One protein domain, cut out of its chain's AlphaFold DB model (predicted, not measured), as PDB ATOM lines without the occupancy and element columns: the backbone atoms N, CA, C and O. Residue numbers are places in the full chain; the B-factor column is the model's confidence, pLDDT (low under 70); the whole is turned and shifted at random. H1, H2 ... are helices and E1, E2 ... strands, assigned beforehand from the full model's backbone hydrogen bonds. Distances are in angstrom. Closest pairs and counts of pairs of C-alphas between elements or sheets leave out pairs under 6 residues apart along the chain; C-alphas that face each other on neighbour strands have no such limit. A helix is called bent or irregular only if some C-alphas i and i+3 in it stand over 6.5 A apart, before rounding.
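This is residues 14 to 197 of the 338 residues of the protein "Anti-sigma factor domain-containing protein" of Sarcina sp. JB2 (UniProt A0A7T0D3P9). Two parts lie side by side: helices H1, H3, H5 and H7 gather round the kinked H6, with H4 at the end of H3, and next to them is a small, strongly twisted sheet. The short H2 packs on the sheet and is close to H6, while H8 ends the printed part, farthest from the mean of the C-alphas. The 184 printed residues run H1 to H7, E1 to E5, H8, of mixed class; the sheet, E4 E3 E2 E5, is antiparallel. The whole is compact, radius of gyration of the C-alphas 16.4 A, spanning 42 by 40 by 40 A.

Start at residues 14 to 15, which pair antiparallel with E1, residues 130 to 132; E1 pairs with no named strand. H1, residues 30 to 42, touches the hub H6, residues 99 to 117, with its residues 36 to 40 alone, at Leu 40 and Ala 111, C-alphas 6.8 A apart. H6 is irregular, C-alphas 104 and 107 being 8.1 A apart, with a kink of 69 degrees near residue 106. H2, residues 47 to 51, is on the sheet at a height of 7.7 A, only just over E4, residues 171 to 174, with 3 C-alphas. H3, residues 57 to 72, touches H6 at a steep tilt of 60 degrees, the same way, closest C-alphas Ala 67 and Val 113, 4.9 A. H4, residues 74 to 83, and H3 only just touch, only at the corner, with 3 pairs of C-alphas within 8 A. H5, residues 88 to 95, touches H6 about perpendicular at 78 degrees, closest C-alphas Ser 92 and Met 99, 5.7 A. H7, residues 119 to 126, irregular with C-alphas 120 and 123 8.1 A apart, touches H6 only at the corner. E2, residues 149 to 158, forms a hairpin with E3, residues 161 to 165: look for N 155 and O 163, 2.8 A. E3 and E4 form another, with N 164 and O 172 at 2.8 A. E5, residues 184 to 188, pairs back with E2, N 150 and O 187 at 2.9 A; E2 to E5 make a Greek key, a meander E2 E3 E4 whose first strand is the antiparallel neighbour of the fourth. Every O i to N i+4 pair is within hydrogen-bond range in H1 to H5, but 13 of 15 in H6 and 2 of 4 in H7.

Find C-alpha 30 at (122.591, 96.548, 79.112), where H1 begins its 18.9 A. H3 spans 22.5 A, H6 22.9 A and E2 18.7 A. H8, residues 194 to 197, ends at C-alpha 197, (124.175, 68.870, 55.703).

The C-alphas of Lys 93 and Asn 178, the two farthest apart, are 45.9 A apart. The printed part has no cut; E1 to E2 is the long link. Confidence is under 70 at residues 17 to 24, 137 to 147 and 193 to 195.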
ATOM      1  N   ILE A  14     132.984 102.859  54.754       92.56
ATOM      2  CA  ILE A  14     133.489 101.500  54.954       92.56
ATOM      3  C   ILE A  14     133.602 101.183  56.442       92.56
ATOM      4  O   ILE A  14     133.882 102.058  57.259       92.56
ATOM      5  N   PHE A  15     133.449  99.908  56.789       89.69
ATOM      6  CA  PHE A  15     133.958  99.410  58.058       89.69
ATOM      7  C   PHE A  15     135.477  99.256  57.967       89.69
ATOM      8  O   PHE A  15     135.977  98.649  57.011       89.69
ATOM      9  N   SER A  16     136.194  99.755  58.973       80.62
ATOM     10  CA  SER A  16     137.649  99.621  59.071       80.62
ATOM     11  C   SER A  16     138.108  98.167  58.903       80.62
ATOM     12  O   SER A  16     137.497  97.225  59.419       80.62
ATOM     13  N   LYS A  17     139.199  97.980  58.147       65.75
ATOM     14  CA  LYS A  17     139.837  96.675  57.889       65.75
ATOM     15  C   LYS A  17     140.697  96.182  59.048       65.75
ATOM     16  O   LYS A  17     141.116  95.022  59.021       65.75
ATOM     17  N   GLU A  18     140.984  97.020  60.041       61.19
ATOM     18  CA  GLU A  18     141.747  96.584  61.203       61.19
ATOM     19  C   GLU A  18     140.971  95.473  61.922       61.19
ATOM     20  O   GLU A  18     139.889  95.682  62.471       61.19
ATOM     21  N   ARG A  19     141.498  94.240  61.900       53.94
ATOM     22  CA  ARG A  19     140.958  93.157  62.727       53.94
ATOM     23  C   ARG A  19     141.260  93.508  64.178       53.94
ATOM     24  O   ARG A  19     142.332  93.199  64.697       53.94
ATOM     25  N   HIS A  20     140.308  94.186  64.809       56.00
ATOM     26  CA  HIS A  20     140.358  94.694  66.178       56.00
ATOM     27  C   HIS A  20     140.309  93.564  67.203       56.00
ATOM     28  O   HIS A  20     139.388  93.457  67.998       56.00
ATOM     29  N   ILE A  21     141.316  92.701  67.212       54.69
ATOM     30  CA  ILE A  21     141.546  91.786  68.333       54.69
ATOM     31  C   ILE A  21     142.224  92.550  69.485       54.69
ATOM     32  O   ILE A  21     142.111  92.152  70.641       54.69
ATOM     33  N   ARG A  22     142.852  93.705  69.203       49.75
ATOM     34  CA  ARG A  22     143.809  94.361  70.110       49.75
ATOM     35  C   ARG A  22     143.257  95.473  71.014       49.75
ATOM     36  O   ARG A  22     143.832  95.667  72.077       49.75
ATOM     37  N   LYS A  23     142.162  96.170  70.676       58.44
ATOM     38  CA  LYS A  23     141.597  97.230  71.541       58.44
ATOM     39  C   LYS A  23     140.331  96.763  72.255       58.44
ATOM     40  O   LYS A  23     139.309  96.536  71.619       58.44
ATOM     41  N   VAL A  24     140.411  96.648  73.582       61.44
ATOM     42  CA  VAL A  24     139.234  96.546  74.455       61.44
ATOM     43  C   VAL A  24     138.480  97.867  74.356       61.44
ATOM     44  O   VAL A  24     139.038  98.910  74.698       61.44
ATOM     45  N   ARG A  25     137.244  97.843  73.851       71.75
ATOM     46  CA  ARG A  25     136.362  99.015  73.887       71.75
ATOM     47  C   ARG A  25     135.551  99.019  75.183       71.75
ATOM     48  O   ARG A  25     135.451  98.012  75.883       71.75
ATOM     49  N   LYS A  26     135.006 100.187  75.525       77.06
ATOM     50  CA  LYS A  26     134.191 100.381  76.730       77.06
ATOM     51  C   LYS A  26     132.935  99.509  76.659       77.06
ATOM     52  O   LYS A  26     132.312  99.404  75.604       77.06
ATOM     53  N   ASN A  27     132.555  98.923  77.793       84.38
ATOM     54  CA  ASN A  27     131.301  98.185  77.905       84.38
ATOM     55  C   ASN A  27     130.107  99.103  77.614       84.38
ATOM     56  O   ASN A  27     130.101 100.276  77.997       84.38
ATOM     57  N   ILE A  28     129.083  98.544  76.978       89.81
ATOM     58  CA  ILE A  28     127.848  99.252  76.639       89.81
ATOM     59  C   ILE A  28     126.775  98.930  77.680       89.81
ATOM     60  O   ILE A  28     126.688  97.809  78.182       89.81
ATOM     61  N   SER A  29     125.919  99.904  77.996       91.88
ATOM     62  CA  SER A  29     124.800  99.688  78.915       91.88
ATOM     63  C   SER A  29     123.856  98.578  78.428       91.88
ATOM     64  O   SER A  29     123.333  98.602  77.308       91.88
ATOM     65  N   LYS A  30     123.559  97.634  79.327       93.94
ATOM     66  CA  LYS A  30     122.591  96.548  79.112       93.94
ATOM     67  C   LYS A  30     121.192  97.061  78.757       93.94
ATOM     68  O   LYS A  30     120.490  96.414  77.981       93.94
ATOM     69  N   GLU A  31     120.772  98.202  79.304       92.56
ATOM     70  CA  GLU A  31     119.479  98.814  78.971       92.56
ATOM     71  C   GLU A  31     119.432  99.302  77.526       92.56
ATOM     72  O   GLU A  31     118.482  98.979  76.810       92.56
ATOM     73  N   ARG A  32     120.484  99.988  77.061       91.69
ATOM     74  CA  ARG A  32     120.587 100.456  75.668       91.69
ATOM     75  C   ARG A  32     120.517  99.288  74.684       91.69
ATOM     76  O   ARG A  32     119.762  99.335  73.714       91.69
ATOM     77  N   ILE A  33     121.210  98.192  74.993       95.38
ATOM     78  CA  ILE A  33     121.159  96.965  74.189       95.38
ATOM     79  C   ILE A  33     119.757  96.347  74.191       95.38
ATOM     80  O   ILE A  33     119.251  95.957  73.138       95.38
ATOM     81  N   ARG A  34     119.084  96.283  75.346       95.06
ATOM     82  CA  ARG A  34     117.703  95.777  75.427       95.06
ATOM     83  C   ARG A  34     116.734  96.611  74.592       95.06
ATOM     84  O   ARG A  34     115.896  96.028  73.905       95.06
ATOM     85  N   LEU A  35     116.855  97.939  74.618       95.94
ATOM     86  CA  LEU A  35     116.045  98.831  73.785       95.94
ATOM     87  C   LEU A  35     116.265  98.541  72.296       95.94
ATOM     88  O   LEU A  35     115.291  98.343  71.571       95.94
ATOM     89  N   PHE A  36     117.524  98.410  71.869       96.62
ATOM     90  CA  PHE A  36     117.866  98.081  70.485       96.62
ATOM     91  C   PHE A  36     117.267  96.737  70.047       96.62
ATOM     92  O   PHE A  36     116.617  96.642  69.006       96.62
ATOM     93  N   ILE A  37     117.410  95.696  70.871       96.00
ATOM     94  CA  ILE A  37     116.857  94.363  70.591       96.00
ATOM     95  C   ILE A  37     115.330  94.398  70.505       96.00
ATOM     96  O   ILE A  37     114.739  93.754  69.635       96.00
ATOM     97  N   ASN A  38     114.678  95.146  71.392       95.81
ATOM     98  CA  ASN A  38     113.231  95.307  71.356       95.81
ATOM     99  C   ASN A  38     112.778  96.065  70.104       95.81
ATOM    100  O   ASN A  38     111.762  95.694  69.517       95.81
ATOM    101  N   GLU A  39     113.542  97.057  69.641       96.38
ATOM    102  CA  GLU A  39     113.259  97.734  68.377       96.38
ATOM    103  C   GLU A  39     113.421  96.778  67.188       96.38
ATOM    104  O   GLU A  39     112.499  96.673  66.383       96.38
ATOM    105  N   LEU A  40     114.492  95.973  67.121       96.81
ATOM    106  CA  LEU A  40     114.671  94.944  66.081       96.81
ATOM    107  C   LEU A  40     113.473  93.984  65.981       96.81
ATOM    108  O   LEU A  40     113.035  93.638  64.876       96.81
ATOM    109  N   LYS A  41     112.898  93.581  67.123       96.44
ATOM    110  CA  LYS A  41     111.713  92.707  67.160       96.44
ATOM    111  C   LYS A  41     110.495  93.343  66.486       96.44
ATOM    112  O   LYS A  41     109.757  92.622  65.816       96.44
ATOM    113  N   LYS A  42     110.314  94.668  66.570       96.56
ATOM    114  CA  LYS A  42     109.220  95.383  65.876       96.56
ATOM    115  C   LYS A  42     109.321  95.264  64.352       96.56
ATOM    116  O   LYS A  42     108.301  95.228  63.675       96.56
ATOM    117  N   TYR A  43     110.536  95.118  63.820       96.88
ATOM    118  CA  TYR A  43     110.801  94.852  62.398       96.88
ATOM    119  C   TYR A  43     110.841  93.349  62.063       96.88
ATOM    120  O   TYR A  43     111.245  92.958  60.966       96.88
ATOM    121  N   LYS A  44     110.438  92.475  63.000       96.12
ATOM    122  CA  LYS A  44     110.490  91.006  62.876       96.12
ATOM    123  C   LYS A  44     111.912  90.482  62.601       96.12
ATOM    124  O   LYS A  44     112.098  89.475  61.908       96.12
ATOM    125  N   ILE A  45     112.926  91.157  63.149       96.31
ATOM    126  CA  ILE A  45     114.340  90.785  63.029       96.31
ATOM    127  C   ILE A  45     114.767  90.005  64.275       96.31
ATOM    128  O   ILE A  45     114.497  90.399  65.403       96.31
ATOM    129  N   SER A  46     115.455  88.881  64.061       94.06
ATOM    130  CA  SER A  46     116.030  88.052  65.124       94.06
ATOM    131  C   SER A  46     117.554  88.126  65.058       94.06
ATOM    132  O   SER A  46     118.130  87.791  64.020       94.06
ATOM    133  N   LEU A  47     118.199  88.502  66.168       93.31
ATOM    134  CA  LEU A  47     119.661  88.548  66.286       93.31
ATOM    135  C   LEU A  47     120.306  87.202  65.947       93.31
ATOM    136  O   LEU A  47     121.260  87.148  65.176       93.31
ATOM    137  N   LEU A  48     119.726  86.099  66.424       91.31
ATOM    138  CA  LEU A  48     120.205  84.754  66.105       91.31
ATOM    139  C   LEU A  48     120.138  84.432  64.601       91.31
ATOM    140  O   LEU A  48     120.963  83.679  64.085       91.31
ATOM    141  N   LYS A  49     119.155  84.974  63.868       91.00
ATOM    142  CA  LYS A  49     119.087  84.809  62.406       91.00
ATOM    143  C   LYS A  49     120.133  85.664  61.692       91.00
ATOM    144  O   LYS A  49     120.689  85.191  60.701       91.00
ATOM    145  N   LEU A  50     120.398  86.882  62.175       93.50
ATOM    146  CA  LEU A  50     121.461  87.740  61.641       93.50
ATOM    147  C   LEU A  50     122.835  87.091  61.830       93.50
ATOM    148  O   LEU A  50     123.619  87.039  60.883       93.50
ATOM    149  N   SER A  51     123.074  86.509  63.007       92.56
ATOM    150  CA  SER A  51     124.381  85.979  63.397       92.56
ATOM    151  C   SER A  51     124.795  84.669  62.723       92.56
ATOM    152  O   SER A  51     125.962  84.276  62.737       92.56
ATOM    153  N   ARG A  52     123.836  83.980  62.097       88.12
ATOM    154  CA  ARG A  52     124.066  82.754  61.316       88.12
ATOM    155  C   ARG A  52     124.481  83.019  59.871       88.12
ATOM    156  O   ARG A  52     124.831  82.067  59.176       88.12
ATOM    157  N   LYS A  53     124.357  84.255  59.385       86.00
ATOM    158  CA  LYS A  53     124.748  84.612  58.019       86.00
ATOM    159  C   LYS A  53     126.199  85.066  58.012       86.00
ATOM    160  O   LYS A  53     126.645  85.734  58.933       86.00
ATOM    161  N   GLU A  54     126.922  84.680  56.974       86.06
ATOM    162  CA  GLU A  54     128.270  85.167  56.709       86.06
ATOM    163  C   GLU A  54     128.204  86.180  55.579       86.06
ATOM    164  O   GLU A  54     127.520  85.944  54.579       86.06
ATOM    165  N   ILE A  55     128.850  87.324  55.780       89.69
ATOM    166  CA  ILE A  55     128.793  88.452  54.858       89.69
ATOM    167  C   ILE A  55     130.217  88.853  54.531       89.69
ATOM    168  O   ILE A  55     130.998  89.103  55.446       89.69
ATOM    169  N   SER A  56     130.538  88.957  53.243       90.44
ATOM    170  CA  SER A  56     131.824  89.504  52.823       90.44
ATOM    171  C   SER A  56     131.960  90.959  53.287       90.44
ATOM    172  O   SER A  56     130.967  91.679  53.386       90.44
ATOM    173  N   GLN A  57     133.179  91.432  53.546       87.88
ATOM    174  CA  GLN A  57     133.379  92.833  53.939       87.88
ATOM    175  C   GLN A  57     132.850  93.811  52.879       87.88
ATOM    176  O   GLN A  57     132.242  94.819  53.225       87.88
ATOM    177  N   ARG A  58     133.012  93.476  51.592       91.25
ATOM    178  CA  ARG A  58     132.459  94.248  50.471       91.25
ATOM    179  C   ARG A  58     130.944  94.400  50.596       91.25
ATOM    180  O   ARG A  58     130.433  95.513  50.522       91.25
ATOM    181  N   ASP A  59     130.240  93.293  50.819       95.12
ATOM    182  CA  ASP A  59     128.789  93.326  50.969       95.12
ATOM    183  C   ASP A  59     128.386  94.086  52.236       95.12
ATOM    184  O   ASP A  59     127.442  94.862  52.186       95.12
ATOM    185  N   ARG A  60     129.106  93.944  53.359       94.69
ATOM    186  CA  ARG A  60     128.814  94.719  54.583       94.69
ATOM    187  C   ARG A  60     128.945  96.219  54.372       94.69
ATOM    188  O   ARG A  60     128.056  96.951  54.795       94.69
ATOM    189  N   ASN A  61     130.003  96.660  53.696       95.44
ATOM    190  CA  ASN A  61     130.185  98.068  53.350       95.44
ATOM    191  C   ASN A  61     129.026  98.557  52.473       95.44
ATOM    192  O   ASN A  61     128.457  99.609  52.742       95.44
ATOM    193  N   LEU A  62     128.593  97.764  51.489       97.12
ATOM    194  CA  LEU A  62     127.418  98.104  50.686       97.12
ATOM    195  C   LEU A  62     126.152  98.239  51.550       97.12
ATOM    196  O   LEU A  62     125.414  99.208  51.411       97.12
ATOM    197  N   LEU A  63     125.912  97.305  52.475       97.75
ATOM    198  CA  LEU A  63     124.761  97.353  53.386       97.75
ATOM    199  C   LEU A  63     124.784  98.581  54.306       97.75
ATOM    200  O   LEU A  63     123.726  99.152  54.567       97.75
ATOM    201  N   LEU A  64     125.968  98.990  54.771       97.38
ATOM    202  CA  LEU A  64     126.168 100.217  55.541       97.38
ATOM    203  C   LEU A  64     125.813 101.458  54.715       97.38
ATOM    204  O   LEU A  64     125.020 102.274  55.172       97.38
ATOM    205  N   ASN A  65     126.327 101.575  53.487       97.56
ATOM    206  CA  ASN A  65     126.027 102.715  52.614       97.56
ATOM    207  C   ASN A  65     124.534 102.809  52.284       97.56
ATOM    208  O   ASN A  65     123.972 103.897  52.315       97.56
ATOM    209  N   ILE A  66     123.861 101.676  52.038       97.75
ATOM    210  CA  ILE A  66     122.401 101.656  51.860       97.75
ATOM    211  C   ILE A  66     121.696 102.180  53.117       97.75
ATOM    212  O   ILE A  66     120.742 102.946  53.016       97.75
ATOM    213  N   ALA A  67     122.139 101.759  54.303       97.50
ATOM    214  CA  ALA A  67     121.527 102.178  55.556       97.50
ATOM    215  C   ALA A  67     121.717 103.676  55.836       97.50
ATOM    216  O   ALA A  67     120.772 104.330  56.271       97.50
ATOM    217  N   LEU A  68     122.902 104.219  55.550       96.31
ATOM    218  CA  LEU A  68     123.187 105.644  55.713       96.31
ATOM    219  C   LEU A  68     122.468 106.495  54.662       96.31
ATOM    220  O   LEU A  68     121.913 107.528  55.010       96.31
ATOM    221  N   TYR A  69     122.339 106.006  53.429       96.75
ATOM    222  CA  TYR A  69     121.480 106.626  52.417       96.75
ATOM    223  C   TYR A  69     120.013 106.705  52.865       96.75
ATOM    224  O   TYR A  69     119.375 107.748  52.757       96.75
ATOM    225  N   ILE A  70     119.478 105.611  53.423       96.50
ATOM    226  CA  ILE A  70     118.124 105.592  53.998       96.50
ATOM    227  C   ILE A  70     117.993 106.606  55.140       96.50
ATOM    228  O   ILE A  70     116.934 107.204  55.297       96.50
ATOM    229  N   TYR A  71     119.027 106.742  55.971       94.50
ATOM    230  CA  TYR A  71     119.041 107.688  57.083       94.50
ATOM    231  C   TYR A  71     119.043 109.147  56.601       94.50
ATOM    232  O   TYR A  71     118.326 109.960  57.180       94.50
ATOM    233  N   GLU A  72     119.785 109.453  55.533       93.69
ATOM    234  CA  GLU A  72     119.838 110.782  54.910       93.69
ATOM    235  C   GLU A  72     118.516 111.140  54.176       93.69
ATOM    236  O   GLU A  72     118.086 112.294  54.214       93.69
ATOM    237  N   ASP A  73     117.806 110.172  53.569       94.19
ATOM    238  CA  ASP A  73     116.472 110.380  52.963       94.19
ATOM    239  C   ASP A  73     115.339 110.300  54.013       94.19
ATOM    240  O   ASP A  73     114.749 109.243  54.264       94.19
ATOM    241  N   ASP A  74     114.960 111.454  54.578       91.75
ATOM    242  CA  ASP A  74     113.882 111.578  55.579       91.75
ATOM    243  C   ASP A  74     112.545 110.949  55.131       91.75
ATOM    244  O   ASP A  74     111.837 110.325  55.932       91.75
ATOM    245  N   ARG A  75     112.193 111.036  53.839       92.75
ATOM    246  CA  ARG A  75     110.943 110.448  53.323       92.75
ATOM    247  C   ARG A  75     111.017 108.926  53.371       92.75
ATOM    248  O   ARG A  75     110.046 108.267  53.760       92.75
ATOM    249  N   MET A  76     112.152 108.357  52.969       93.81
ATOM    250  CA  MET A  76     112.376 106.916  53.023       93.81
ATOM    251  C   MET A  76     112.441 106.407  54.463       93.81
ATOM    252  O   MET A  76     111.793 105.402  54.783       93.81
ATOM    253  N   LEU A  77     113.139 107.125  55.344       95.19
ATOM    254  CA  LEU A  77     113.231 106.793  56.761       95.19
ATOM    255  C   LEU A  77     111.851 106.780  57.429       95.19
ATOM    256  O   LEU A  77     111.503 105.810  58.110       95.19
ATOM    257  N   LYS A  78     111.024 107.811  57.197       95.50
ATOM    258  CA  LYS A  78     109.640 107.883  57.702       95.50
ATOM    259  C   LYS A  78     108.791 106.712  57.210       95.50
ATOM    260  O   LYS A  78     108.084 106.092  58.008       95.50
ATOM    261  N   LEU A  79     108.896 106.366  55.926       95.25
ATOM    262  CA  LEU A  79     108.177 105.232  55.341       95.25
ATOM    263  C   LEU A  79     108.562 103.904  56.016       95.25
ATOM    264  O   LEU A  79     107.684 103.130  56.402       95.25
ATOM    265  N   ILE A  80     109.862 103.658  56.208       96.38
ATOM    266  CA  ILE A  80     110.377 102.449  56.871       96.38
ATOM    267  C   ILE A  80     109.948 102.406  58.341       96.38
ATOM    268  O   ILE A  80     109.522 101.356  58.825       96.38
ATOM    269  N   ARG A  81     110.006 103.539  59.053       94.75
ATOM    270  CA  ARG A  81     109.582 103.635  60.459       94.75
ATOM    271  C   ARG A  81     108.094 103.351  60.636       94.75
ATOM    272  O   ARG A  81     107.744 102.684  61.610       94.75
ATOM    273  N   LYS A  82     107.252 103.820  59.709       95.81
ATOM    274  CA  LYS A  82     105.802 103.580  59.702       95.81
ATOM    275  C   LYS A  82     105.473 102.124  59.371       95.81
ATOM    276  O   LYS A  82     104.781 101.462  60.134       95.81
ATOM    277  N   ASN A  83     106.008 101.614  58.263       95.31
ATOM    278  CA  ASN A  83     105.629 100.303  57.726       95.31
ATOM    279  C   ASN A  83     106.439  99.140  58.317       95.31
ATOM    280  O   ASN A  83     106.171  97.981  58.002       95.31
ATOM    281  N   LYS A  84     107.473  99.435  59.113       95.44
ATOM    282  CA  LYS A  84     108.410  98.470  59.711       95.44
ATOM    283  C   LYS A  84     109.033  97.494  58.702       95.44
ATOM    284  O   LYS A  84     109.351  96.353  59.031       95.44
ATOM    285  N   THR A  85     109.213  97.939  57.459       94.75
ATOM    286  CA  THR A  85     109.680  97.131  56.321       94.75
ATOM    287  C   THR A  85     110.439  97.996  55.312       94.75
ATOM    288  O   THR A  85     110.262  99.212  55.283       94.75
ATOM    289  N   LEU A  86     111.299  97.377  54.491       94.31
ATOM    290  CA  LEU A  86     112.035  98.082  53.436       94.31
ATOM    291  C   LEU A  86     111.174  98.248  52.171       94.31
ATOM    292  O   LEU A  86     110.620  97.255  51.691       94.31
ATOM    293  N   PRO A  87     111.112  99.449  51.572       94.69
ATOM    294  CA  PRO A  87     110.429  99.689  50.304       94.69
ATOM    295  C   PRO A  87     111.292  99.216  49.124       94.69
ATOM    296  O   PRO A  87     111.853 100.025  48.388       94.69
ATOM    297  N   PHE A  88     111.413  97.897  48.944       95.50
ATOM    298  CA  PHE A  88     112.366  97.271  48.015       95.50
ATOM    299  C   PHE A  88     112.338  97.847  46.595       95.50
ATOM    300  O   PHE A  88     113.394  98.165  46.062       95.50
ATOM    301  N   ASN A  89     111.152  98.039  46.007       93.62
ATOM    302  CA  ASN A  89     111.021  98.570  44.645       93.62
ATOM    303  C   ASN A  89     111.574  99.992  44.526       93.62
ATOM    304  O   ASN A  89     112.256 100.319  43.559       93.62
ATOM    305  N   LYS A  90     111.283 100.840  45.518       93.69
ATOM    306  CA  LYS A  90     111.735 102.232  45.536       93.69
ATOM    307  C   LYS A  90     113.246 102.298  45.774       93.69
ATOM    308  O   LYS A  90     113.952 102.958  45.021       93.69
ATOM    309  N   LEU A  91     113.729 101.539  46.759       94.56
ATOM    310  CA  LEU A  91     115.143 101.477  47.116       94.56
ATOM    311  C   LEU A  91     115.993 100.908  45.971       94.56
ATOM    312  O   LEU A  91     117.030 101.474  45.653       94.56
ATOM    313  N   SER A  92     115.533  99.842  45.310       95.94
ATOM    314  CA  SER A  92     116.189  99.253  44.134       95.94
ATOM    315  C   SER A  92     116.347 100.277  43.009       95.94
ATOM    316  O   SER A  92     117.454 100.468  42.515       95.94
ATOM    317  N   LYS A  93     115.278 101.018  42.677       93.69
ATOM    318  CA  LYS A  93     115.318 102.067  41.646       93.69
ATOM    319  C   LYS A  93     116.267 103.214  42.000       93.69
ATOM    320  O   LYS A  93     117.021 103.645  41.142       93.69
ATOM    321  N   GLN A  94     116.239 103.695  43.243       93.00
ATOM    322  CA  GLN A  94     117.055 104.841  43.668       93.00
ATOM    323  C   GLN A  94     118.537 104.497  43.869       93.00
ATOM    324  O   GLN A  94     119.391 105.352  43.680       93.00
ATOM    325  N   THR A  95     118.853 103.256  44.250       93.00
ATOM    326  CA  THR A  95     120.238 102.827  44.529       93.00
ATOM    327  C   THR A  95     120.866 102.012  43.398       93.00
ATOM    328  O   THR A  95     122.061 101.726  43.440       93.00
ATOM    329  N   ASN A  96     120.073 101.604  42.401       94.00
ATOM    330  CA  ASN A  96     120.443 100.641  41.360       94.00
ATOM    331  C   ASN A  96     120.978  99.304  41.925       94.00
ATOM    332  O   ASN A  96     121.884  98.674  41.375       94.00
ATOM    333  N   ILE A  97     120.445  98.871  43.072       95.94
ATOM    334  CA  ILE A  97     120.830  97.618  43.730       95.94
ATOM    335  C   ILE A  97     119.788  96.551  43.452       95.94
ATOM    336  O   ILE A  97     118.593  96.765  43.643       95.94
ATOM    337  N   ASN A  98     120.264  95.358  43.091       96.31
ATOM    338  CA  ASN A  98     119.411  94.202  42.854       96.31
ATOM    339  C   ASN A  98     118.447  93.953  44.039       96.31
ATOM    340  O   ASN A  98     118.859  93.827  45.196       96.31
ATOM    341  N   MET A  99     117.158  93.835  43.725       96.31
ATOM    342  CA  MET A  99     116.083  93.576  44.681       96.31
ATOM    343  C   MET A  99     116.319  92.311  45.522       96.31
ATOM    344  O   MET A  99     116.098  92.339  46.734       96.31
ATOM    345  N   ASP A 100     116.848  91.238  44.931       96.69
ATOM    346  CA  ASP A 100     117.159  89.993  45.641       96.69
ATOM    347  C   ASP A 100     118.232  90.199  46.711       96.69
ATOM    348  O   ASP A 100     118.154  89.628  47.803       96.69
ATOM    349  N   PHE A 101     119.218  91.059  46.437       96.69
ATOM    350  CA  PHE A 101     120.239  91.429  47.413       96.69
ATOM    351  C   PHE A 101     119.609  92.168  48.601       96.69
ATOM    352  O   PHE A 101     119.870  91.816  49.757       96.69
ATOM    353  N   LEU A 102     118.721  93.132  48.329       97.50
ATOM    354  CA  LEU A 102     117.997  93.879  49.363       97.50
ATOM    355  C   LEU A 102     117.113  92.956  50.211       97.50
ATOM    356  O   LEU A 102     117.125  93.044  51.440       97.50
ATOM    357  N   ILE A 103     116.384  92.026  49.588       96.25
ATOM    358  CA  ILE A 103     115.537  91.048  50.288       96.25
ATOM    359  C   ILE A 103     116.396  90.115  51.148       96.25
ATOM    360  O   ILE A 103     116.117  89.930  52.341       96.25
ATOM    361  N   LYS A 104     117.471  89.558  50.574       95.31
ATOM    362  CA  LYS A 104     118.410  88.653  51.253       95.31
ATOM    363  C   LYS A 104     119.003  89.293  52.507       95.31
ATOM    364  O   LYS A 104     119.124  88.613  53.537       95.31
ATOM    365  N   TRP A 105     119.345  90.577  52.439       96.94
ATOM    366  CA  TRP A 105     120.052  91.299  53.496       96.94
ATOM    367  C   TRP A 105     119.206  92.300  54.283       96.94
ATOM    368  O   TRP A 105     119.739  92.977  55.160       96.94
ATOM    369  N   ARG A 106     117.882  92.315  54.085       96.75
ATOM    370  CA  ARG A 106     116.947  93.262  54.722       96.75
ATOM    371  C   ARG A 106     117.163  93.472  56.220       96.75
ATOM    372  O   ARG A 106     117.051  94.583  56.714       96.75
ATOM    373  N   GLY A 107     117.469  92.394  56.945       97.00
ATOM    374  CA  GLY A 107     117.652  92.441  58.393       97.00
ATOM    375  C   GLY A 107     118.919  93.186  58.814       97.00
ATOM    376  O   GLY A 107     118.894  93.855  59.835       97.00
ATOM    377  N   TYR A 108     119.991  93.102  58.022       97.56
ATOM    378  CA  TYR A 108     121.221  93.859  58.261       97.56
ATOM    379  C   TYR A 108     121.023  95.340  57.935       97.56
ATOM    380  O   TYR A 108     121.345  96.182  58.764       97.56
ATOM    381  N   ILE A 109     120.410  95.644  56.783       97.81
ATOM    382  CA  ILE A 109     120.105  97.028  56.375       97.81
ATOM    383  C   ILE A 109     119.274  97.716  57.462       97.81
ATOM    384  O   ILE A 109     119.659  98.760  57.970       97.81
ATOM    385  N   LEU A 110     118.164  97.098  57.875       97.94
ATOM    386  CA  LEU A 110     117.295  97.657  58.912       97.94
ATOM    387  C   LEU A 110     118.000  97.787  60.266       97.94
ATOM    388  O   LEU A 110     117.769  98.770  60.960       97.94
ATOM    389  N   ALA A 111     118.862  96.836  60.643       97.50
ATOM    390  CA  ALA A 111     119.627  96.942  61.883       97.50
ATOM    391  C   ALA A 111     120.549  98.170  61.871       97.50
ATOM    392  O   ALA A 111     120.541  98.934  62.833       97.50
ATOM    393  N   TYR A 112     121.274  98.404  60.775       97.62
ATOM    394  CA  TYR A 112     122.125  99.588  60.630       97.62
ATOM    395  C   TYR A 112     121.315 100.890  60.574       97.62
ATOM    396  O   TYR A 112     121.688 101.851  61.235       97.62
ATOM    397  N   VAL A 113     120.168 100.911  59.881       97.31
ATOM    398  CA  VAL A 113     119.260 102.076  59.869       97.31
ATOM    399  C   VAL A 113     118.775 102.410  61.281       97.31
ATOM    400  O   VAL A 113     118.720 103.577  61.662       97.31
ATOM    401  N   ILE A 114     118.414 101.403  62.081       96.81
ATOM    402  CA  ILE A 114     117.977 101.619  63.467       96.81
ATOM    403  C   ILE A 114     119.119 102.206  64.299       96.81
ATOM    404  O   ILE A 114     118.885 103.191  64.991       96.81
ATOM    405  N   LEU A 115     120.328 101.641  64.199       96.31
ATOM    406  CA  LEU A 115     121.502 102.133  64.929       96.31
ATOM    407  C   LEU A 115     121.852 103.580  64.561       96.31
ATOM    408  O   LEU A 115     122.088 104.378  65.458       96.31
ATOM    409  N   ALA A 116     121.836 103.921  63.271       94.25
ATOM    410  CA  ALA A 116     122.197 105.256  62.795       94.25
ATOM    411  C   ALA A 116     121.125 106.324  63.084       94.25
ATOM    412  O   ALA A 116     121.441 107.500  63.213       94.25
ATOM    413  N   SER A 117     119.844 105.939  63.161       92.44
ATOM    414  CA  SER A 117     118.740 106.910  63.122       92.44
ATOM    415  C   SER A 117     118.144 107.318  64.474       92.44
ATOM    416  O   SER A 117     117.341 108.255  64.508       92.44
ATOM    417  N   ASP A 118     118.464 106.631  65.574       90.38
ATOM    418  CA  ASP A 118     117.940 106.943  66.916       90.38
ATOM    419  C   ASP A 118     119.090 107.077  67.928       90.38
ATOM    420  O   ASP A 118     119.837 106.132  68.184       90.38
ATOM    421  N   ASN A 119     119.186 108.256  68.550       89.56
ATOM    422  CA  ASN A 119     120.252 108.620  69.485       89.56
ATOM    423  C   ASN A 119     120.290 107.727  70.745       89.56
ATOM    424  O   ASN A 119     121.297 107.659  71.446       89.56
ATOM    425  N   LYS A 120     119.216 106.975  71.030       92.31
ATOM    426  CA  LYS A 120     119.199 105.964  72.107       92.31
ATOM    427  C   LYS A 120     120.265 104.882  71.932       92.31
ATOM    428  O   LYS A 120     120.637 104.242  72.919       92.31
ATOM    429  N   TYR A 121     120.720 104.655  70.701       91.56
ATOM    430  CA  TYR A 121     121.667 103.598  70.352       91.56
ATOM    431  C   TYR A 121     123.063 104.127  70.020       91.56
ATOM    432  O   TYR A 121     123.875 103.351  69.519       91.56
ATOM    433  N   VAL A 122     123.352 105.400  70.323       90.12
ATOM    434  CA  VAL A 122     124.611 106.064  69.950       90.12
ATOM    435  C   VAL A 122     125.841 105.270  70.393       90.12
ATOM    436  O   VAL A 122     126.665 104.955  69.553       90.12
ATOM    437  N   ASP A 123     125.891 104.756  71.627       89.75
ATOM    438  CA  ASP A 123     127.015 103.920  72.086       89.75
ATOM    439  C   ASP A 123     127.239 102.656  71.238       89.75
ATOM    440  O   ASP A 123     128.364 102.180  71.097       89.75
ATOM    441  N   ILE A 124     126.153 102.055  70.736       93.38
ATOM    442  CA  ILE A 124     126.209 100.842  69.910       93.38
ATOM    443  C   ILE A 124     126.646 101.213  68.493       93.38
ATOM    444  O   ILE A 124     127.381 100.454  67.867       93.38
ATOM    445  N   TYR A 125     126.206 102.367  67.992       92.44
ATOM    446  CA  TYR A 125     126.633 102.889  66.700       92.44
ATOM    447  C   TYR A 125     128.107 103.324  66.724       92.44
ATOM    448  O   TYR A 125     128.861 102.889  65.866       92.44
ATOM    449  N   ASP A 126     128.550 104.043  67.756       89.88
ATOM    450  CA  ASP A 126     129.943 104.472  67.969       89.88
ATOM    451  C   ASP A 126     130.902 103.291  68.195       89.88
ATOM    452  O   ASP A 126     132.118 103.379  67.991       89.88
ATOM    453  N   TYR A 127     130.367 102.140  68.616       90.44
ATOM    454  CA  TYR A 127     131.129 100.894  68.651       90.44
ATOM    455  C   TYR A 127     131.560 100.439  67.247       90.44
ATOM    456  O   TYR A 127     132.595  99.779  67.106       90.44
ATOM    457  N   LEU A 128     130.791 100.787  66.210       90.81
ATOM    458  CA  LEU A 128     131.122 100.502  64.819       90.81
ATOM    459  C   LEU A 128     132.251 101.422  64.350       90.81
ATOM    460  O   LEU A 128     132.205 102.635  64.513       90.81
ATOM    461  N   ASP A 129     133.273 100.839  63.737       88.25
ATOM    462  CA  ASP A 129     134.409 101.584  63.196       88.25
ATOM    463  C   ASP A 129     134.134 101.969  61.738       88.25
ATOM    464  O   ASP A 129     134.612 101.319  60.800       88.25
ATOM    465  N   VAL A 130     133.262 102.963  61.564       90.12
ATOM    466  CA  VAL A 130     132.846 103.486  60.259       90.12
ATOM    467  C   VAL A 130     133.743 104.652  59.862       90.12
ATOM    468  O   VAL A 130     133.821 105.646  60.574       90.12
ATOM    469  N   ASN A 131     134.372 104.550  58.692       89.06
ATOM    470  CA  ASN A 131     135.223 105.594  58.126       89.06
ATOM    471  C   ASN A 131     134.781 105.941  56.700       89.06
ATOM    472  O   ASN A 131     134.127 105.141  56.024       89.06
ATOM    473  N   PHE A 132     135.166 107.123  56.224       88.31
ATOM    474  CA  PHE A 132     135.066 107.452  54.802       88.31
ATOM    475  C   PHE A 132     136.046 106.592  54.007       88.31
ATOM    476  O   PHE A 132     137.195 106.416  54.416       88.31
ATOM    477  N   LYS A 133     135.610 106.064  52.858       85.94
ATOM    478  CA  LYS A 133     136.457 105.203  52.016       85.94
ATOM    479  C   LYS A 133     137.729 105.909  51.544       85.94
ATOM    480  O   LYS A 133     138.766 105.271  51.427       85.94
ATOM    481  N   GLU A 134     137.655 107.216  51.309       81.88
ATOM    482  CA  GLU A 134     138.786 108.052  50.881       81.88
ATOM    483  C   GLU A 134     139.922 108.103  51.915       81.88
ATOM    484  O   GLU A 134     141.078 108.285  51.549       81.88
ATOM    485  N   LEU A 135     139.608 107.883  53.196       74.88
ATOM    486  CA  LEU A 135     140.576 107.864  54.297       74.88
ATOM    487  C   LEU A 135     141.223 106.482  54.495       74.88
ATOM    488  O   LEU A 135     141.966 106.271  55.457       74.88
ATOM    489  N   GLU A 136     140.934 105.511  53.624       71.56
ATOM    490  CA  GLU A 136     141.506 104.172  53.713       71.56
ATOM    491  C   GLU A 136     143.007 104.196  53.374       71.56
ATOM    492  O   GLU A 136     143.417 104.124  52.218       71.56
ATOM    493  N   ASN A 137     143.854 104.255  54.404       60.78
ATOM    494  CA  ASN A 137     145.298 104.112  54.239       60.78
ATOM    495  C   ASN A 137     145.659 102.686  53.777       60.78
ATOM    496  O   ASN A 137     145.423 101.703  54.486       60.78
ATOM    497  N   ASN A 138     146.343 102.576  52.634       56.38
ATOM    498  CA  ASN A 138     146.834 101.311  52.060       56.38
ATOM    499  C   ASN A 138     147.890 100.579  52.925       56.38
ATOM    500  O   ASN A 138     148.290  99.461  52.601       56.38
ATOM    501  N   ASN A 139     148.333 101.172  54.039       50.66
ATOM    502  CA  ASN A 139     149.458 100.698  54.855       50.66
ATOM    503  C   ASN A 139     149.090  99.705  55.974       50.66
ATOM    504  O   ASN A 139     149.902  99.443  56.865       50.66
ATOM    505  N   THR A 140     147.902  99.098  55.953       52.88
ATOM    506  CA  THR A 140     147.551  98.062  56.936       52.88
ATOM    507  C   THR A 140     148.276  96.749  56.623       52.88
ATOM    508  O   THR A 140     147.818  95.908  55.846       52.88
ATOM    509  N   ARG A 141     149.436  96.548  57.265       47.25
ATOM    510  CA  ARG A 141     150.126  95.251  57.307       47.25
ATOM    511  C   ARG A 141     149.140  94.189  57.804       47.25
ATOM    512  O   ARG A 141     148.674  94.244  58.941       47.25
ATOM    513  N   ARG A 142     148.828  93.209  56.951       44.03
ATOM    514  CA  ARG A 142     148.034  92.028  57.308       44.03
ATOM    515  C   ARG A 142     148.836  91.177  58.291       44.03
ATOM    516  O   ARG A 142     149.550  90.270  57.881       44.03
ATOM    517  N   THR A 143     148.754  91.457  59.586       44.53
ATOM    518  CA  THR A 143     149.203  90.475  60.577       44.53
ATOM    519  C   THR A 143     148.286  89.264  60.504       44.53
ATOM    520  O   THR A 143     147.064  89.399  60.583       44.53
ATOM    521  N   TYR A 144     148.889  88.093  60.320       43.97
ATOM    522  CA  TYR A 144     148.219  86.802  60.358       43.97
ATOM    523  C   TYR A 144     147.603  86.635  61.750       43.97
ATOM    524  O   TYR A 144     148.323  86.588  62.747       43.97
ATOM    525  N   VAL A 145     146.276  86.626  61.840       53.19
ATOM    526  CA  VAL A 145     145.570  86.325  63.086       53.19
ATOM    527  C   VAL A 145     144.596  85.195  62.816       53.19
ATOM    528  O   VAL A 145     143.948  85.194  61.766       53.19
ATOM    529  N   ASP A 146     144.538  84.256  63.764       54.00
ATOM    530  CA  ASP A 146     143.649  83.092  63.787       54.00
ATOM    531  C   ASP A 146     142.271  83.465  63.214       54.00
ATOM    532  O   ASP A 146     141.590  84.364  63.717       54.00
ATOM    533  N   ILE A 147     141.917  82.838  62.087       63.12
ATOM    534  CA  ILE A 147     140.852  83.289  61.172       63.12
ATOM    535  C   ILE A 147     139.470  83.212  61.846       63.12
ATOM    536  O   ILE A 147     138.535  83.895  61.425       63.12
ATOM    537  N   ASP A 148     139.368  82.460  62.943       71.00
ATOM    538  CA  ASP A 148     138.105  82.095  63.578       71.00
ATOM    539  C   ASP A 148     137.801  82.823  64.893       71.00
ATOM    540  O   ASP A 148     136.740  82.583  65.484       71.00
ATOM    541  N   ILE A 149     138.696  83.694  65.377       84.69
ATOM    542  CA  ILE A 149     138.469  84.467  66.605       84.69
ATOM    543  C   ILE A 149     137.823  85.807  66.260       84.69
ATOM    544  O   ILE A 149     138.404  86.650  65.580       84.69
ATOM    545  N   TYR A 150     136.630  86.025  66.804       87.81
ATOM    546  CA  TYR A 150     135.877  87.262  66.656       87.81
ATOM    547  C   TYR A 150     135.816  88.004  67.985       87.81
ATOM    548  O   TYR A 150     135.677  87.382  69.042       87.81
ATOM    549  N   ARG A 151     135.901  89.334  67.925       89.00
ATOM    550  CA  ARG A 151     135.787  90.238  69.071       89.00
ATOM    551  C   ARG A 151     134.620  91.199  68.861       89.00
ATOM    552  O   ARG A 151     134.450  91.713  67.756       89.00
ATOM    553  N   GLY A 152     133.811  91.412  69.891       91.69
ATOM    554  CA  GLY A 152     132.618  92.241  69.788       91.69
ATOM    555  C   GLY A 152     131.910  92.455  71.121       91.69
ATOM    556  O   GLY A 152     132.165  91.744  72.095       91.69
ATOM    557  N   VAL A 153     130.970  93.396  71.138       93.81
ATOM    558  CA  VAL A 153     130.097  93.639  72.290       93.81
ATOM    559  C   VAL A 153     128.961  92.617  72.340       93.81
ATOM    560  O   VAL A 153     128.297  92.362  71.334       93.81
ATOM    561  N   VAL A 154     128.714  92.025  73.509       95.75
ATOM    562  CA  VAL A 154     127.640  91.044  73.719       95.75
ATOM    563  C   VAL A 154     126.277  91.711  73.634       95.75
ATOM    564  O   VAL A 154     125.918  92.510  74.496       95.75
ATOM    565  N   LEU A 155     125.478  91.315  72.647       95.94
ATOM    566  CA  LEU A 155     124.095  91.763  72.515       95.94
ATOM    567  C   LEU A 155     123.118  90.834  73.243       95.94
ATOM    568  O   LEU A 155     122.215  91.291  73.939       95.94
ATOM    569  N   GLU A 156     123.292  89.522  73.095       95.00
ATOM    570  CA  GLU A 156     122.348  88.529  73.615       95.00
ATOM    571  C   GLU A 156     123.086  87.272  74.083       95.00
ATOM    572  O   GLU A 156     124.022  86.811  73.430       95.00
ATOM    573  N   VAL A 157     122.656  86.707  75.213       93.44
ATOM    574  CA  VAL A 157     123.311  85.566  75.868       93.44
ATOM    575  C   VAL A 157     122.383  84.357  75.852       93.44
ATOM    576  O   VAL A 157     121.197  84.458  76.160       93.44
ATOM    577  N   TYR A 158     122.946  83.200  75.523       90.56
ATOM    578  CA  TYR A 158     122.314  81.885  75.562       90.56
ATOM    579  C   TYR A 158     123.152  80.937  76.435       90.56
ATOM    580  O   TYR A 158     124.316  81.204  76.718       90.56
ATOM    581  N   LYS A 159     122.594  79.772  76.795       87.50
ATOM    582  CA  LYS A 159     123.235  78.786  77.694       87.50
ATOM    583  C   LYS A 159     124.703  78.474  77.346       87.50
ATOM    584  O   LYS A 159     125.554  78.470  78.222       87.50
ATOM    585  N   ASN A 160     124.983  78.220  76.065       88.25
ATOM    586  CA  ASN A 160     126.311  77.845  75.554       88.25
ATOM    587  C   ASN A 160     126.737  78.716  74.358       88.25
ATOM    588  O   ASN A 160     127.372  78.217  73.423       88.25
ATOM    589  N   SER A 161     126.261  79.957  74.278       92.38
ATOM    590  CA  SER A 161     126.706  80.896  73.246       92.38
ATOM    591  C   SER A 161     126.267  82.318  73.524       92.38
ATOM    592  O   SER A 161     125.278  82.527  74.213       92.38
ATOM    593  N   ALA A 162     126.927  83.281  72.898       94.75
ATOM    594  CA  ALA A 162     126.507  84.674  72.907       94.75
ATOM    595  C   ALA A 162     126.512  85.231  71.480       94.75
ATOM    596  O   ALA A 162     127.360  84.858  70.668       94.75
ATOM    597  N   VAL A 163     125.567  86.117  71.173       95.44
ATOM    598  CA  VAL A 163     125.595  86.913  69.944       95.44
ATOM    599  C   VAL A 163     126.292  88.228  70.246       95.44
ATOM    600  O   VAL A 163     125.848  88.979  71.112       95.44
ATOM    601  N   ILE A 164     127.367  88.492  69.511       95.00
ATOM    602  CA  ILE A 164     128.150  89.721  69.580       95.00
ATOM    603  C   ILE A 164     127.923  90.587  68.338       95.00
ATOM    604  O   ILE A 164     127.590  90.063  67.271       95.00
ATOM    605  N   LEU A 165     128.130  91.895  68.482       94.62
ATOM    606  CA  LEU A 165     128.322  92.840  67.382       94.62
ATOM    607  C   LEU A 165     129.799  93.221  67.321       94.62
ATOM    608  O   LEU A 165     130.350  93.705  68.308       94.62
ATOM    609  N   THR A 166     130.446  92.987  66.187       92.38
ATOM    610  CA  THR A 166     131.837  93.395  65.970       92.38
ATOM    611  C   THR A 166     131.905  94.863  65.547       92.38
ATOM    612  O   THR A 166     130.951  95.407  64.989       92.38
ATOM    613  N   SER A 167     133.059  95.506  65.740       89.44
ATOM    614  CA  SER A 167     133.291  96.871  65.241       89.44
ATOM    615  C   SER A 167     133.256  96.952  63.708       89.44
ATOM    616  O   SER A 167     132.982  98.010  63.151       89.44
ATOM    617  N   SER A 168     133.452  95.820  63.019       89.62
ATOM    618  CA  SER A 168     133.289  95.656  61.568       89.62
ATOM    619  C   SER A 168     131.830  95.474  61.110       89.62
ATOM    620  O   SER A 168     131.591  95.116  59.950       89.62
ATOM    621  N   GLY A 169     130.862  95.653  62.018       91.75
ATOM    622  CA  GLY A 169     129.427  95.577  61.741       91.75
ATOM    623  C   GLY A 169     128.857  94.161  61.642       91.75
ATOM    624  O   GLY A 169     127.729  93.991  61.177       91.75
ATOM    625  N   GLU A 170     129.592  93.123  62.034       93.38
ATOM    626  CA  GLU A 170     129.127  91.736  61.949       93.38
ATOM    627  C   GLU A 170     128.338  91.342  63.194       93.38
ATOM    628  O   GLU A 170     128.795  91.525  64.319       93.38
ATOM    629  N   PHE A 171     127.180  90.713  62.994       95.31
ATOM    630  CA  PHE A 171     126.519  89.970  64.062       95.31
ATOM    631  C   PHE A 171     127.066  88.549  64.031       95.31
ATOM    632  O   PHE A 171     126.982  87.885  62.997       95.31
ATOM    633  N   ILE A 172     127.622  88.056  65.136       92.94
ATOM    634  CA  ILE A 172     128.281  86.743  65.168       92.94
ATOM    635  C   ILE A 172     127.872  85.992  66.420       92.94
ATOM    636  O   ILE A 172     127.847  86.542  67.512       92.94
ATOM    637  N   ASN A 173     127.535  84.714  66.259       93.62
ATOM    638  CA  ASN A 173     127.280  83.831  67.384       93.62
ATOM    639  C   ASN A 173     128.589  83.142  67.768       93.62
ATOM    640  O   ASN A 173     129.174  82.471  66.917       93.62
ATOM    641  N   ILE A 174     129.034  83.280  69.013       92.44
ATOM    642  CA  ILE A 174     130.292  82.712  69.510       92.44
ATOM    643  C   ILE A 174     130.055  81.678  70.615       92.44
ATOM    644  O   ILE A 174     129.059  81.729  71.340       92.44
ATOM    645  N   ASN A 175     130.965  80.709  70.729       89.44
ATOM    646  CA  ASN A 175     130.944  79.678  71.769       89.44
ATOM    647  C   ASN A 175     131.489  80.232  73.091       89.44
ATOM    648  O   ASN A 175     132.703  80.360  73.241       89.44
ATOM    649  N   LYS A 176     130.600  80.527  74.045       81.12
ATOM    650  CA  LYS A 176     130.929  80.996  75.402       81.12
ATOM    651  C   LYS A 176     129.827  80.637  76.403       81.12
ATOM    652  O   LYS A 176     128.703  80.341  75.993       81.12
ATOM    653  N   ARG A 177     130.147  80.649  77.701       74.75
ATOM    654  CA  ARG A 177     129.205  80.420  78.810       74.75
ATOM    655  C   ARG A 177     129.250  81.610  79.765       74.75
ATOM    656  O   ARG A 177     130.328  82.125  80.017       74.75
ATOM    657  N   ASN A 178     128.092  81.964  80.321       70.62
ATOM    658  CA  ASN A 178     127.944  82.945  81.404       70.62
ATOM    659  C   ASN A 178     128.496  84.346  81.091       70.62
ATOM    660  O   ASN A 178     129.131  84.972  81.929       70.62
ATOM    661  N   GLU A 179     128.224  84.841  79.886       85.56
ATOM    662  CA  GLU A 179     128.643  86.182  79.479       85.56
ATOM    663  C   GLU A 179     127.654  87.257  79.946       85.56
ATOM    664  O   GLU A 179     126.461  86.999  80.135       85.56
ATOM    665  N   ILE A 180     128.145  88.487  80.100       90.88
ATOM    666  CA  ILE A 180     127.345  89.643  80.515       90.88
ATOM    667  C   ILE A 180     126.987  90.473  79.276       90.88
ATOM    668  O   ILE A 180     127.853  90.830  78.481       90.88
ATOM    669  N   ILE A 181     125.703  90.803  79.111       94.25
ATOM    670  CA  ILE A 181     125.240  91.707  78.042       94.25
ATOM    671  C   ILE A 181     125.946  93.060  78.177       94.25
ATOM    672  O   ILE A 181     125.920  93.653  79.254       94.25
ATOM    673  N   GLY A 182     126.519  93.550  77.078       93.44
ATOM    674  CA  GLY A 182     127.265  94.805  77.024       93.44
ATOM    675  C   GLY A 182     128.770  94.678  77.233       93.44
ATOM    676  O   GLY A 182     129.477  95.657  77.009       93.44
ATOM    677  N   ALA A 183     129.273  93.499  77.607       92.44
ATOM    678  CA  ALA A 183     130.708  93.255  77.705       92.44
ATOM    679  C   ALA A 183     131.361  93.157  76.315       92.44
ATOM    680  O   ALA A 183     130.789  92.551  75.408       92.44
ATOM    681  N   ASP A 184     132.561  93.715  76.154       90.56
ATOM    682  CA  ASP A 184     133.416  93.480  74.982       90.56
ATOM    683  C   ASP A 184     134.219  92.183  75.184       90.56
ATOM    684  O   ASP A 184     135.090  92.105  76.053       90.56
ATOM    685  N   ILE A 185     133.906  91.149  74.397       90.94
ATOM    686  CA  ILE A 185     134.490  89.810  74.550       90.94
ATOM    687  C   ILE A 185     135.056  89.277  73.237       90.94
ATOM    688  O   ILE A 185     134.701  89.723  72.147       90.94
ATOM    689  N   CYS A 186     135.914  88.258  73.343       89.25
ATOM    690  CA  CYS A 186     136.443  87.519  72.200       89.25
ATOM    691  C   CYS A 186     136.115  86.022  72.283       89.25
ATOM    692  O   CYS A 186     136.103  85.420  73.362       89.25
ATOM    693  N   GLY A 187     135.851  85.394  71.137       89.19
ATOM    694  CA  GLY A 187     135.538  83.971  71.073       89.19
ATOM    695  C   GLY A 187     135.469  83.418  69.656       89.19
ATOM    696  O   GLY A 187     135.403  84.157  68.674       89.19
ATOM    697  N   ARG A 188     135.471  82.085  69.558       89.00
ATOM    698  CA  ARG A 188     135.330  81.383  68.280       89.00
ATOM    699  C   ARG A 188     133.878  81.326  67.836       89.00
ATOM    700  O   ARG A 188     132.978  81.136  68.661       89.00
ATOM    701  N   ARG A 189     133.652  81.440  66.527       88.38
ATOM    702  CA  ARG A 189     132.314  81.338  65.932       88.38
ATOM    703  C   ARG A 189     131.676  79.980  66.228       88.38
ATOM    704  O   ARG A 189     132.285  78.927  66.073       88.38
ATOM    705  N   LYS A 190     130.402  80.003  66.613       86.69
ATOM    706  CA  LYS A 190     129.579  78.811  66.794       86.69
ATOM    707  C   LYS A 190     129.024  78.353  65.453       86.69
ATOM    708  O   LYS A 190     128.098  78.959  64.907       86.69
ATOM    709  N   LEU A 191     129.569  77.254  64.946       75.62
ATOM    710  CA  LEU A 191     129.041  76.573  63.771       75.62
ATOM    711  C   LEU A 191     127.739  75.839  64.137       75.62
ATOM    712  O   LEU A 191     127.645  75.176  65.168       75.62
ATOM    713  N   GLY A 192     126.702  76.006  63.313       70.19
ATOM    714  CA  GLY A 192     125.460  75.233  63.430       70.19
ATOM    715  C   GLY A 192     125.565  73.867  62.742       70.19
ATOM    716  O   GLY A 192     126.642  73.444  62.345       70.19
ATOM    717  N   LEU A 193     124.424  73.209  62.512       69.12
ATOM    718  CA  LEU A 193     124.364  71.926  61.788       69.12
ATOM    719  C   LEU A 193     124.509  72.060  60.259       69.12
ATOM    720  O   LEU A 193     124.774  71.081  59.571       69.12
ATOM    721  N   LYS A 194     124.349  73.272  59.709       68.75
ATOM    722  CA  LYS A 194     124.449  73.552  58.264       68.75
ATOM    723  C   LYS A 194     125.714  73.005  57.574       68.75
ATOM    724  O   LYS A 194     125.538  72.412  56.511       68.75
ATOM    725  N   PRO A 195     126.942  73.167  58.111       69.75
ATOM    726  CA  PRO A 195     128.142  72.585  57.501       69.75
ATOM    727  C   PRO A 195     128.061  71.061  57.327       69.75
ATOM    728  O   PRO A 195     128.602  70.529  56.365       69.75
ATOM    729  N   TYR A 196     127.311  70.364  58.183       77.38
ATOM    730  CA  TYR A 196     127.182  68.907  58.156       77.38
ATOM    731  C   TYR A 196     126.051  68.401  57.252       77.38
ATOM    732  O   TYR A 196     125.849  67.195  57.158       77.38
ATOM    733  N   LYS A 197     125.321  69.280  56.542       82.94
ATOM    734  CA  LYS A 197     124.175  68.870  55.703       82.94
ATOM    735  C   LYS A 197     124.551  67.776  54.696       82.94
ATOM    736  O   LYS A 197     123.778  66.845  54.508       82.94
TER     737      LYS A 197